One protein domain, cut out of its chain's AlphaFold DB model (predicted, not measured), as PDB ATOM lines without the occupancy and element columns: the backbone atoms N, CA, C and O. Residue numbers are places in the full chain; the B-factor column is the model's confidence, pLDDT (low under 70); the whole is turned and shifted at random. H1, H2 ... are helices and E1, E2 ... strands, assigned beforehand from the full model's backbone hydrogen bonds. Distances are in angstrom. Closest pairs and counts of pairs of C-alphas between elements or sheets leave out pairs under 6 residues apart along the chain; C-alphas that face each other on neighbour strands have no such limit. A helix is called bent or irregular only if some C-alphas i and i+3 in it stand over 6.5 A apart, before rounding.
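This is residues 153 to 234 of the 288 residues of an uncharacterized protein of Microcystis aeruginosa PCC 9717 (UniProt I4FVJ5). A three-stranded sheet makes a wall with one face bare, while helix H1 covers part of its other face, and the small hairpin E3 and E4 sits beside H1 on that side. The 82 printed residues hold two named helices and five named strands, in the order E1 E2 H1 H2 E3 E4 E5. The larger sheet runs E2 - E1 - E5, both sheets are antiparallel, and the class is mixed, helices and strands. The whole is compact, with a radius of gyration of the C-alphas of 13.2 A, and elongated, spanning 41 by 25 by 19 A.

E1, residues 153 to 160, begins at C-alpha 153 (26.191, -8.628, -37.361) and is 24.3 A long. E2, residues 165 to 173, measures 27.0 A; E5, residues 228 to 233, measures 17.3 A and ends at C-alpha 233 (27.437, -5.355, -34.187). H1, residues 182 to 196, measures 21.3 A. H2, residues 199 to 204, is irregular: C-alphas 200 and 203 are 7.1 A apart. E3 is residues 205 to 208 and E4 residues 213 to 216.

E1 and E2 form a hairpin, with N 157 and O 168 2.9 A apart; across E1 and E5, N 156 and O 230 are 2.8 A apart. H1 is on this sheet at a height of 8.9 A, over E2 and only just over E1, with 3 C-alphas there; its closest C-alphas to E2 are Gln 196 and Ala 168, 5.2 A. In the hairpin E3 and E4, N 206 and O 215 are 2.9 A apart; the closest C-alphas of H1 and E3 are Phe 190 and Leu 207, 6.8 A. H2 is close to H1 but not clearly touching, the closest C-alphas being Gln 194 and Arg 202, 5.4 A. Every O i to N i+4 pair of H1 is within hydrogen-bond range; H2 has 0 of 2, but 2 of 3 O i to N i+3 pairs.

The C-alphas farthest apart, Pro 162 and Ser 180, are 41.1 A apart. The printed part has no cut; the link E4 to E5 is long, 11 residues. Mean pLDDT of the printed part is 73.9, with 28 residues under 70, among them 177 to 184 and 228 to 234.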
ATOM      1  N   PHE A 153      24.868  -8.066 -37.596       68.06
ATOM      2  CA  PHE A 153      26.191  -8.628 -37.361       68.06
ATOM      3  C   PHE A 153      26.966  -8.565 -38.664       68.06
ATOM      4  O   PHE A 153      26.444  -8.965 -39.704       68.06
ATOM      5  N   LEU A 154      28.193  -8.058 -38.601       64.06
ATOM      6  CA  LEU A 154      29.107  -7.991 -39.732       64.06
ATOM      7  C   LEU A 154      30.408  -8.709 -39.373       64.06
ATOM      8  O   LEU A 154      30.926  -8.557 -38.265       64.06
ATOM      9  N   ALA A 155      30.943  -9.450 -40.331       69.06
ATOM     10  CA  ALA A 155      32.274 -10.029 -40.294       69.06
ATOM     11  C   ALA A 155      32.878  -9.901 -41.691       69.06
ATOM     12  O   ALA A 155      32.291 -10.379 -42.658       69.06
ATOM     13  N   SER A 156      34.037  -9.271 -41.817       71.50
ATOM     14  CA  SER A 156      34.683  -9.010 -43.098       71.50
ATOM     15  C   SER A 156      36.176  -9.281 -43.007       71.50
ATOM     16  O   SER A 156      36.831  -8.953 -42.020       71.50
ATOM     17  N   LEU A 157      36.739  -9.847 -44.065       72.81
ATOM     18  CA  LEU A 157      38.179  -9.991 -44.226       72.81
ATOM     19  C   LEU A 157      38.568  -9.662 -45.659       72.81
ATOM     20  O   LEU A 157      37.811  -9.899 -46.605       72.81
ATOM     21  N   GLY A 158      39.774  -9.147 -45.832       73.62
ATOM     22  CA  GLY A 158      40.339  -8.928 -47.150       73.62
ATOM     23  C   GLY A 158      41.852  -8.845 -47.118       73.62
ATOM     24  O   GLY A 158      42.455  -8.616 -46.072       73.62
ATOM     25  N   PHE A 159      42.469  -9.082 -48.266       80.06
ATOM     26  CA  PHE A 159      43.907  -8.959 -48.480       80.06
ATOM     27  C   PHE A 159      44.205  -8.867 -49.972       80.06
ATOM     28  O   PHE A 159      43.471  -9.415 -50.794       80.06
ATOM     29  N   ASN A 160      45.316  -8.230 -50.332       80.31
ATOM     30  CA  ASN A 160      45.776  -8.209 -51.715       80.31
ATOM     31  C   ASN A 160      47.025  -9.074 -51.859       80.31
ATOM     32  O   ASN A 160      47.903  -9.077 -51.001       80.31
ATOM     33  N   THR A 161      47.134  -9.771 -52.980       83.25
ATOM     34  CA  THR A 161      48.344 -10.465 -53.430       83.25
ATOM     35  C   THR A 161      48.826  -9.820 -54.738       83.25
ATOM     36  O   THR A 161      48.086  -9.049 -55.351       83.25
ATOM     37  N   PRO A 162      50.033 -10.136 -55.241       84.94
ATOM     38  CA  PRO A 162      50.475  -9.676 -56.561       84.94
ATOM     39  C   PRO A 162      49.578 -10.099 -57.741       84.94
ATOM     40  O   PRO A 162      49.715  -9.536 -58.825       84.94
ATOM     41  N   SER A 163      48.713 -11.105 -57.561       85.81
ATOM     42  CA  SER A 163      47.869 -11.697 -58.609       85.81
ATOM     43  C   SER A 163      46.378 -11.383 -58.480       85.81
ATOM     44  O   SER A 163      45.677 -11.388 -59.490       85.81
ATOM     45  N   GLU A 164      45.880 -11.135 -57.268       86.88
ATOM     46  CA  GLU A 164      44.451 -10.959 -56.987       86.88
ATOM     47  C   GLU A 164      44.200 -10.175 -55.693       86.88
ATOM     48  O   GLU A 164      44.981 -10.255 -54.741       86.88
ATOM     49  N   ASN A 165      43.071  -9.464 -55.656       89.19
ATOM     50  CA  ASN A 165      42.529  -8.828 -54.459       89.19
ATOM     51  C   ASN A 165      41.396  -9.709 -53.926       89.19
ATOM     52  O   ASN A 165      40.471 -10.034 -54.673       89.19
ATOM     53  N   VAL A 166      41.458 -10.076 -52.650       85.62
ATOM     54  CA  VAL A 166      40.507 -10.976 -51.996       85.62
ATOM     55  C   VAL A 166      39.698 -10.195 -50.973       85.62
ATOM     56  O   VAL A 166      40.249  -9.436 -50.180       85.62
ATOM     57  N   PHE A 167      38.384 -10.401 -50.986       86.31
ATOM     58  CA  PHE A 167      37.446  -9.834 -50.026       86.31
ATOM     59  C   PHE A 167      36.304 -10.824 -49.796       86.31
ATOM     60  O   PHE A 167      35.764 -11.373 -50.755       86.31
ATOM     61  N   ALA A 168      35.947 -11.037 -48.535       78.12
ATOM     62  CA  ALA A 168      34.773 -11.787 -48.111       78.12
ATOM     63  C   ALA A 168      34.095 -11.013 -46.978       78.12
ATOM     64  O   ALA A 168      34.773 -10.506 -46.084       78.12
ATOM     65  N   SER A 169      32.768 -10.901 -47.014       81.25
ATOM     66  CA  SER A 169      32.004 -10.148 -46.025       81.25
ATOM     67  C   SER A 169      30.667 -10.806 -45.747       81.25
ATOM     68  O   SER A 169      29.763 -10.776 -46.580       81.25
ATOM     69  N   SER A 170      30.532 -11.344 -44.544       76.94
ATOM     70  CA  SER A 170      29.278 -11.859 -44.035       76.94
ATOM     71  C   SER A 170      28.489 -10.778 -43.307       76.94
ATOM     72  O   SER A 170      29.048  -9.987 -42.542       76.94
ATOM     73  N   GLN A 171      27.183 -10.748 -43.559       80.19
ATOM     74  CA  GLN A 171      26.239  -9.872 -42.882       80.19
ATOM     75  C   GLN A 171      24.958 -10.648 -42.577       80.19
ATOM     76  O   GLN A 171      24.360 -11.218 -43.484       80.19
ATOM     77  N   PHE A 172      24.517 -10.609 -41.320       71.38
ATOM     78  CA  PHE A 172      23.253 -11.204 -40.882       71.38
ATOM     79  C   PHE A 172      22.452 -10.224 -40.028       71.38
ATOM     80  O   PHE A 172      23.008  -9.548 -39.159       71.38
ATOM     81  N   LEU A 173      21.138 -10.186 -40.231       76.38
ATOM     82  CA  LEU A 173      20.184  -9.677 -39.246       76.38
ATOM     83  C   LEU A 173      20.017 -10.685 -38.102       76.38
ATOM     84  O   LEU A 173      20.164 -11.892 -38.290       76.38
ATOM     85  N   PHE A 174      19.654 -10.208 -36.912       70.56
ATOM     86  CA  PHE A 174      19.432 -11.068 -35.745       70.56
ATOM     87  C   PHE A 174      18.382 -12.175 -35.983       70.56
ATOM     88  O   PHE A 174      18.552 -13.291 -35.495       70.56
ATOM     89  N   SER A 175      17.325 -11.904 -36.754       76.88
ATOM     90  CA  SER A 175      16.286 -12.877 -37.130       76.88
ATOM     91  C   SER A 175      16.672 -13.834 -38.261       76.88
ATOM     92  O   SER A 175      15.998 -14.848 -38.437       76.88
ATOM     93  N   GLU A 176      17.746 -13.557 -39.006       70.94
ATOM     94  CA  GLU A 176      18.273 -14.453 -40.047       70.94
ATOM     95  C   GLU A 176      19.162 -15.561 -39.461       70.94
ATOM     96  O   GLU A 176      19.506 -16.519 -40.158       70.94
ATOM     97  N   LEU A 177      19.518 -15.461 -38.176       63.84
ATOM     98  CA  LEU A 177      20.348 -16.448 -37.499       63.84
ATOM     99  C   LEU A 177      19.596 -17.786 -37.338       63.84
ATOM    100  O   LEU A 177      18.463 -17.804 -36.850       63.84
ATOM    101  N   PRO A 178      20.210 -18.932 -37.706       55.00
ATOM    102  CA  PRO A 178      19.517 -20.225 -37.766       55.00
ATOM    103  C   PRO A 178      19.099 -20.790 -36.397       55.00
ATOM    104  O   PRO A 178      18.335 -21.755 -36.327       55.00
ATOM    105  N   GLY A 179      19.558 -20.173 -35.313       54.97
ATOM    106  CA  GLY A 179      19.154 -20.459 -33.949       54.97
ATOM    107  C   GLY A 179      19.534 -19.302 -33.031       54.97
ATOM    108  O   GLY A 179      20.133 -18.317 -33.453       54.97
ATOM    109  N   SER A 180      19.195 -19.426 -31.748       48.72
ATOM    110  CA  SER A 180      19.691 -18.487 -30.739       48.72
ATOM    111  C   SER A 180      21.082 -18.853 -30.215       48.72
ATOM    112  O   SER A 180      21.582 -18.128 -29.368       48.72
ATOM    113  N   ASP A 181      21.672 -19.989 -30.608       55.00
ATOM    114  CA  ASP A 181      22.969 -20.435 -30.087       55.00
ATOM    115  C   ASP A 181      24.150 -19.717 -30.766       55.00
ATOM    116  O   ASP A 181      24.113 -19.410 -31.956       55.00
ATOM    117  N   ILE A 182      25.220 -19.476 -30.004       57.69
ATOM    118  CA  ILE A 182      26.455 -18.869 -30.518       57.69
ATOM    119  C   ILE A 182      27.119 -19.772 -31.568       57.69
ATOM    120  O   ILE A 182      27.644 -19.283 -32.563       57.69
ATOM    121  N   ASN A 183      26.987 -21.093 -31.410       59.72
ATOM    122  CA  ASN A 183      27.503 -22.077 -32.358       59.72
ATOM    123  C   ASN A 183      26.789 -22.015 -33.715       59.72
ATOM    124  O   ASN A 183      27.433 -22.133 -34.760       59.72
ATOM    125  N   ASP A 184      25.469 -21.804 -33.703       65.75
ATOM    126  CA  ASP A 184      24.647 -21.670 -34.912       65.75
ATOM    127  C   ASP A 184      25.045 -20.403 -35.692       65.75
ATOM    128  O   ASP A 184      25.162 -20.424 -36.918       65.75
ATOM    129  N   TRP A 185      25.322 -19.311 -34.970       70.88
ATOM    130  CA  TRP A 185      25.770 -18.032 -35.528       70.88
ATOM    131  C   TRP A 185      27.191 -18.085 -36.104       70.88
ATOM    132  O   TRP A 185      27.395 -17.698 -37.255       70.88
ATOM    133  N   LEU A 186      28.162 -18.615 -35.353       67.06
ATOM    134  CA  LEU A 186      29.539 -18.783 -35.831       67.06
ATOM    135  C   LEU A 186      29.595 -19.718 -37.046       67.06
ATOM    136  O   LEU A 186      30.299 -19.432 -38.012       67.06
ATOM    137  N   SER A 187      28.791 -20.786 -37.054       77.25
ATOM    138  CA  SER A 187      28.661 -21.676 -38.214       77.25
ATOM    139  C   SER A 187      28.078 -20.956 -39.438       77.25
ATOM    140  O   SER A 187      28.528 -21.207 -40.559       77.25
ATOM    141  N   ALA A 188      27.113 -20.049 -39.249       75.19
ATOM    142  CA  ALA A 188      26.531 -19.247 -40.328       75.19
ATOM    143  C   ALA A 188      27.545 -18.248 -40.917       75.19
ATOM    144  O   ALA A 188      27.769 -18.269 -42.129       75.19
ATOM    145  N   ILE A 189      28.221 -17.455 -40.072       76.88
ATOM    146  CA  ILE A 189      29.289 -16.525 -40.494       76.88
ATOM    147  C   ILE A 189      30.409 -17.280 -41.213       76.88
ATOM    148  O   ILE A 189      30.817 -16.884 -42.304       76.88
ATOM    149  N   PHE A 190      30.890 -18.385 -40.638       82.94
ATOM    150  CA  PHE A 190      31.939 -19.201 -41.243       82.94
ATOM    151  C   PHE A 190      31.538 -19.717 -42.629       82.94
ATOM    152  O   PHE A 190      32.319 -19.612 -43.574       82.94
ATOM    153  N   THR A 191      30.318 -20.245 -42.766       89.31
ATOM    154  CA  THR A 191      29.821 -20.804 -44.033       89.31
ATOM    155  C   THR A 191      29.727 -19.734 -45.121       89.31
ATOM    156  O   THR A 191      30.103 -19.988 -46.266       89.31
ATOM    157  N   ASP A 192      29.264 -18.535 -44.773       86.25
ATOM    158  CA  ASP A 192      29.128 -17.419 -45.710       86.25
ATOM    159  C   ASP A 192      30.497 -16.828 -46.109       86.25
ATOM    160  O   ASP A 192      30.816 -16.756 -47.299       86.25
ATOM    161  N   LEU A 193      31.380 -16.549 -45.139       83.00
ATOM    162  CA  LEU A 193      32.767 -16.138 -45.408       83.00
ATOM    163  C   LEU A 193      33.511 -17.162 -46.282       83.00
ATOM    164  O   LEU A 193      34.157 -16.791 -47.264       83.00
ATOM    165  N   GLN A 194      33.394 -18.459 -45.975       88.75
ATOM    166  CA  GLN A 194      34.001 -19.523 -46.777       88.75
ATOM    167  C   GLN A 194      33.364 -19.632 -48.173       88.75
ATOM    168  O   GLN A 194      34.055 -19.949 -49.143       88.75
ATOM    169  N   GLY A 195      32.066 -19.352 -48.301       90.69
ATOM    170  CA  GLY A 195      31.360 -19.294 -49.580       90.69
ATOM    171  C   GLY A 195      31.895 -18.193 -50.498       90.69
ATOM    172  O   GLY A 195      32.092 -18.435 -51.692       90.69
ATOM    173  N   GLN A 196      32.188 -17.020 -49.937       89.88
ATOM    174  CA  GLN A 196      32.693 -15.854 -50.669       89.88
ATOM    175  C   GLN A 196      34.202 -15.926 -50.963       89.88
ATOM    176  O   GLN A 196      34.652 -15.429 -51.995       89.88
ATOM    177  N   LEU A 197      34.984 -16.593 -50.108       87.69
ATOM    178  CA  LEU A 197      36.415 -16.811 -50.330       87.69
ATOM    179  C   LEU A 197      36.700 -17.596 -51.633       87.69
ATOM    180  O   LEU A 197      36.073 -18.640 -51.877       87.69
ATOM    181  N   PRO A 198      37.708 -17.180 -52.434       91.94
ATOM    182  CA  PRO A 198      38.244 -17.989 -53.525       91.94
ATOM    183  C   PRO A 198      38.677 -19.369 -53.025       91.94
ATOM    184  O   PRO A 198      39.219 -19.502 -51.928       91.94
ATOM    185  N   VAL A 199      38.468 -20.407 -53.842       92.69
ATOM    186  CA  VAL A 199      38.625 -21.822 -53.437       92.69
ATOM    187  C   VAL A 199      39.985 -22.118 -52.795       92.69
ATOM    188  O   VAL A 199      40.047 -22.885 -51.838       92.69
ATOM    189  N   VAL A 200      41.053 -21.473 -53.276       90.81
ATOM    190  CA  VAL A 200      42.431 -21.629 -52.775       90.81
ATOM    191  C   VAL A 200      42.654 -21.110 -51.348       90.81
ATOM    192  O   VAL A 200      43.615 -21.528 -50.713       90.81
ATOM    193  N   TYR A 201      41.772 -20.249 -50.830       88.31
ATOM    194  CA  TYR A 201      41.866 -19.662 -49.486       88.31
ATOM    195  C   TYR A 201      40.822 -20.214 -48.506       88.31
ATOM    196  O   TYR A 201      40.855 -19.892 -47.322       88.31
ATOM    197  N   ARG A 202      39.901 -21.075 -48.956       89.25
ATOM    198  CA  ARG A 202      38.839 -21.636 -48.096       89.25
ATOM    199  C   ARG A 202      39.362 -22.524 -46.969       89.25
ATOM    200  O   ARG A 202      38.701 -22.632 -45.943       89.25
ATOM    201  N   SER A 203      40.530 -23.138 -47.162       88.88
ATOM    202  CA  SER A 203      41.257 -23.915 -46.150       88.88
ATOM    203  C   SER A 203      41.965 -23.059 -45.101       88.88
ATOM    204  O   SER A 203      42.410 -23.598 -44.094       88.88
ATOM    205  N   ASN A 204      42.108 -21.756 -45.349       81.25
ATOM    206  CA  ASN A 204      42.778 -20.834 -44.438       81.25
ATOM    207  C   ASN A 204      41.811 -20.250 -43.402       81.25
ATOM    208  O   ASN A 204      42.265 -19.670 -42.421       81.25
ATOM    209  N   LEU A 205      40.499 -20.396 -43.621       83.75
ATOM    210  CA  LEU A 205      39.466 -20.076 -42.646       83.75
ATOM    211  C   LEU A 205      39.204 -21.309 -41.769       83.75
ATOM    212  O   LEU A 205      38.911 -22.387 -42.290       83.75
ATOM    213  N   SER A 206      39.267 -21.134 -40.452       80.06
ATOM    214  CA  SER A 206      38.987 -22.162 -39.446       80.06
ATOM    215  C   SER A 206      37.838 -21.733 -38.532       80.06
ATOM    216  O   SER A 206      37.614 -20.540 -38.335       80.06
ATOM    217  N   LEU A 207      37.124 -22.711 -37.973       75.25
ATOM    218  CA  LEU A 207      36.030 -22.533 -37.018       75.25
ATOM    219  C   LEU A 207      36.301 -23.405 -35.791       75.25
ATOM    220  O   LEU A 207      36.329 -24.632 -35.911       75.25
ATOM    221  N   ASP A 208      36.452 -22.788 -34.620       63.78
ATOM    222  CA  ASP A 208      36.586 -23.491 -33.344       63.78
ATOM    223  C   ASP A 208      35.424 -23.153 -32.403       63.78
ATOM    224  O   ASP A 208      35.467 -22.233 -31.588       63.78
ATOM    225  N   LEU A 209      34.390 -23.989 -32.486       57.97
ATOM    226  CA  LEU A 209      33.207 -23.978 -31.618       57.97
ATOM    227  C   LEU A 209      33.507 -24.293 -30.135       57.97
ATOM    228  O   LEU A 209      32.616 -24.230 -29.294       57.97
ATOM    229  N   THR A 210      34.742 -24.668 -29.786       52.31
ATOM    230  CA  THR A 210      35.159 -24.863 -28.384       52.31
ATOM    231  C   THR A 210      35.586 -23.548 -27.738       52.31
ATOM    232  O   THR A 210      35.438 -23.385 -26.526       52.31
ATOM    233  N   ASN A 211      36.142 -22.641 -28.545       49.25
ATOM    234  CA  ASN A 211      36.686 -21.352 -28.124       49.25
ATOM    235  C   ASN A 211      35.880 -20.160 -28.680       49.25
ATOM    236  O   ASN A 211      36.277 -19.020 -28.476       49.25
ATOM    237  N   ASP A 212      34.746 -20.422 -29.343       55.69
ATOM    238  CA  ASP A 212      33.868 -19.440 -29.996       55.69
ATOM    239  C   ASP A 212      34.581 -18.547 -31.044       55.69
ATOM    240  O   ASP A 212      34.180 -17.406 -31.284       55.69
ATOM    241  N   THR A 213      35.625 -19.068 -31.704       58.16
ATOM    242  CA  THR A 213      36.461 -18.314 -32.653       58.16
ATOM    243  C   THR A 213      36.282 -18.734 -34.113       58.16
ATOM    244  O   THR A 213      36.079 -19.902 -34.457       58.16
ATOM    245  N   ILE A 214      36.424 -17.743 -34.997       63.66
ATOM    246  CA  ILE A 214      36.725 -17.926 -36.419       63.66
ATOM    247  C   ILE A 214      38.107 -17.315 -36.641       63.66
ATOM    248  O   ILE A 214      38.327 -16.162 -36.279       63.66
ATOM    249  N   SER A 215      39.022 -18.070 -37.241       72.94
ATOM    250  CA  SER A 215      40.404 -17.633 -37.480       72.94
ATOM    251  C   SER A 215      40.715 -17.662 -38.971       72.94
ATOM    252  O   SER A 215      40.231 -18.544 -39.685       72.94
ATOM    253  N   PHE A 216      41.534 -16.721 -39.449       75.12
ATOM    254  CA  PHE A 216      41.995 -16.704 -40.840       75.12
ATOM    255  C   PHE A 216      43.520 -16.612 -40.940       75.12
ATOM    256  O   PHE A 216      44.130 -15.641 -40.494       75.12
ATOM    257  N   VAL A 217      44.131 -17.608 -41.586       78.62
ATOM    258  CA  VAL A 217      45.575 -17.659 -41.840       78.62
ATOM    259  C   VAL A 217      45.893 -16.942 -43.153       78.62
ATOM    260  O   VAL A 217      45.643 -17.462 -44.243       78.62
ATOM    261  N   PHE A 218      46.475 -15.745 -43.088       77.81
ATOM    262  CA  PHE A 218      46.890 -15.038 -44.303       77.81
ATOM    263  C   PHE A 218      47.980 -15.807 -45.075       77.81
ATOM    264  O   PHE A 218      48.886 -16.375 -44.459       77.81
ATOM    265  N   PRO A 219      47.931 -15.834 -46.421       77.12
ATOM    266  CA  PRO A 219      48.970 -16.476 -47.220       77.12
ATOM    267  C   PRO A 219      50.277 -15.662 -47.193       77.12
ATOM    268  O   PRO A 219      50.262 -14.437 -47.099       77.12
ATOM    269  N   GLU A 220      51.426 -16.329 -47.343       79.19
ATOM    270  CA  GLU A 220      52.758 -15.695 -47.235       79.19
ATOM    271  C   GLU A 220      53.033 -14.592 -48.281       79.19
ATOM    272  O   GLU A 220      53.972 -13.814 -48.134       79.19
ATOM    273  N   ASN A 221      52.236 -14.525 -49.352       82.38
ATOM    274  CA  ASN A 221      52.409 -13.606 -50.479       82.38
ATOM    275  C   ASN A 221      51.462 -12.390 -50.461       82.38
ATOM    276  O   ASN A 221      51.249 -11.789 -51.518       82.38
ATOM    277  N   ILE A 222      50.886 -12.022 -49.309       79.25
ATOM    278  CA  ILE A 222      50.131 -10.764 -49.192       79.25
ATOM    279  C   ILE A 222      51.024  -9.535 -49.422       79.25
ATOM    280  O   ILE A 222      52.212  -9.520 -49.094       79.25
ATOM    281  N   LEU A 223      50.444  -8.474 -49.983       69.06
ATOM    282  CA  LEU A 223      51.096  -7.172 -50.082       69.06
ATOM    283  C   LEU A 223      51.149  -6.508 -48.689       69.06
ATOM    284  O   LEU A 223      50.188  -6.650 -47.924       69.06
ATOM    285  N   PRO A 224      52.216  -5.754 -48.355       65.62
ATOM    286  CA  PRO A 224      52.302  -5.014 -47.095       65.62
ATOM    287  C   PRO A 224      51.092  -4.102 -46.884       65.62
ATOM    288  O   PRO A 224      50.609  -3.493 -47.838       65.62
ATOM    289  N   ASP A 225      50.611  -4.033 -45.641       71.69
ATOM    290  CA  ASP A 225      49.486  -3.194 -45.200       71.69
ATOM    291  C   ASP A 225      48.186  -3.365 -46.019       71.69
ATOM    292  O   ASP A 225      47.321  -2.490 -46.020       71.69
ATOM    293  N   SER A 226      48.034  -4.492 -46.730       72.88
ATOM    294  CA  SER A 226      46.871  -4.764 -47.588       72.88
ATOM    295  C   SER A 226      45.819  -5.678 -46.965       72.88
ATOM    296  O   SER A 226      44.718  -5.783 -47.503       72.88
ATOM    297  N   SER A 227      46.159  -6.353 -45.868       74.25
ATOM    298  CA  SER A 227      45.267  -7.245 -45.134       74.25
ATOM    299  C   SER A 227      44.450  -6.487 -44.094       74.25
ATOM    300  O   SER A 227      44.998  -5.680 -43.344       74.25
ATOM    301  N   PHE A 228      43.172  -6.825 -43.979       65.44
ATOM    302  CA  PHE A 228      42.323  -6.414 -42.871       65.44
ATOM    303  C   PHE A 228      41.414  -7.555 -42.432       65.44
ATOM    304  O   PHE A 228      41.058  -8.442 -43.212       65.44
ATOM    305  N   ILE A 229      41.025  -7.476 -41.169       62.12
ATOM    306  CA  ILE A 229      39.946  -8.238 -40.571       62.12
ATOM    307  C   ILE A 229      39.123  -7.225 -39.779       62.12
ATOM    308  O   ILE A 229      39.677  -6.441 -39.010       62.12
ATOM    309  N   GLU A 230      37.819  -7.205 -40.012       58.53
ATOM    310  CA  GLU A 230      36.869  -6.324 -39.347       58.53
ATOM    311  C   GLU A 230      35.636  -7.127 -38.945       58.53
ATOM    312  O   GLU A 230      35.238  -8.093 -39.595       58.53
ATOM    313  N   SER A 231      35.007  -6.718 -37.857       60.91
ATOM    314  CA  SER A 231      33.726  -7.253 -37.442       60.91
ATOM    315  C   SER A 231      33.010  -6.239 -36.564       60.91
ATOM    316  O   SER A 231      33.619  -5.321 -36.004       60.91
ATOM    317  N   GLY A 232      31.711  -6.429 -36.387       56.22
ATOM    318  CA  GLY A 232      30.975  -5.627 -35.433       56.22
ATOM    319  C   GLY A 232      29.517  -6.010 -35.313       56.22
ATOM    320  O   GLY A 232      28.967  -6.799 -36.083       56.22
ATOM    321  N   THR A 233      28.884  -5.387 -34.332       62.22
ATOM    322  CA  THR A 233      27.437  -5.355 -34.187       62.22
ATOM    323  C   THR A 233      26.998  -3.976 -33.712       62.22
ATOM    324  O   THR A 233      27.760  -3.253 -33.071       62.22
ATOM    325  N   ASN A 234      25.766  -3.602 -34.043       61.03
ATOM    326  CA  ASN A 234      25.085  -2.420 -33.515       61.03
ATOM    327  C   ASN A 234      24.180  -2.744 -32.301       61.03
ATOM    328  O   ASN A 234      23.454  -1.856 -31.853       61.03
TER     329      ASN A 234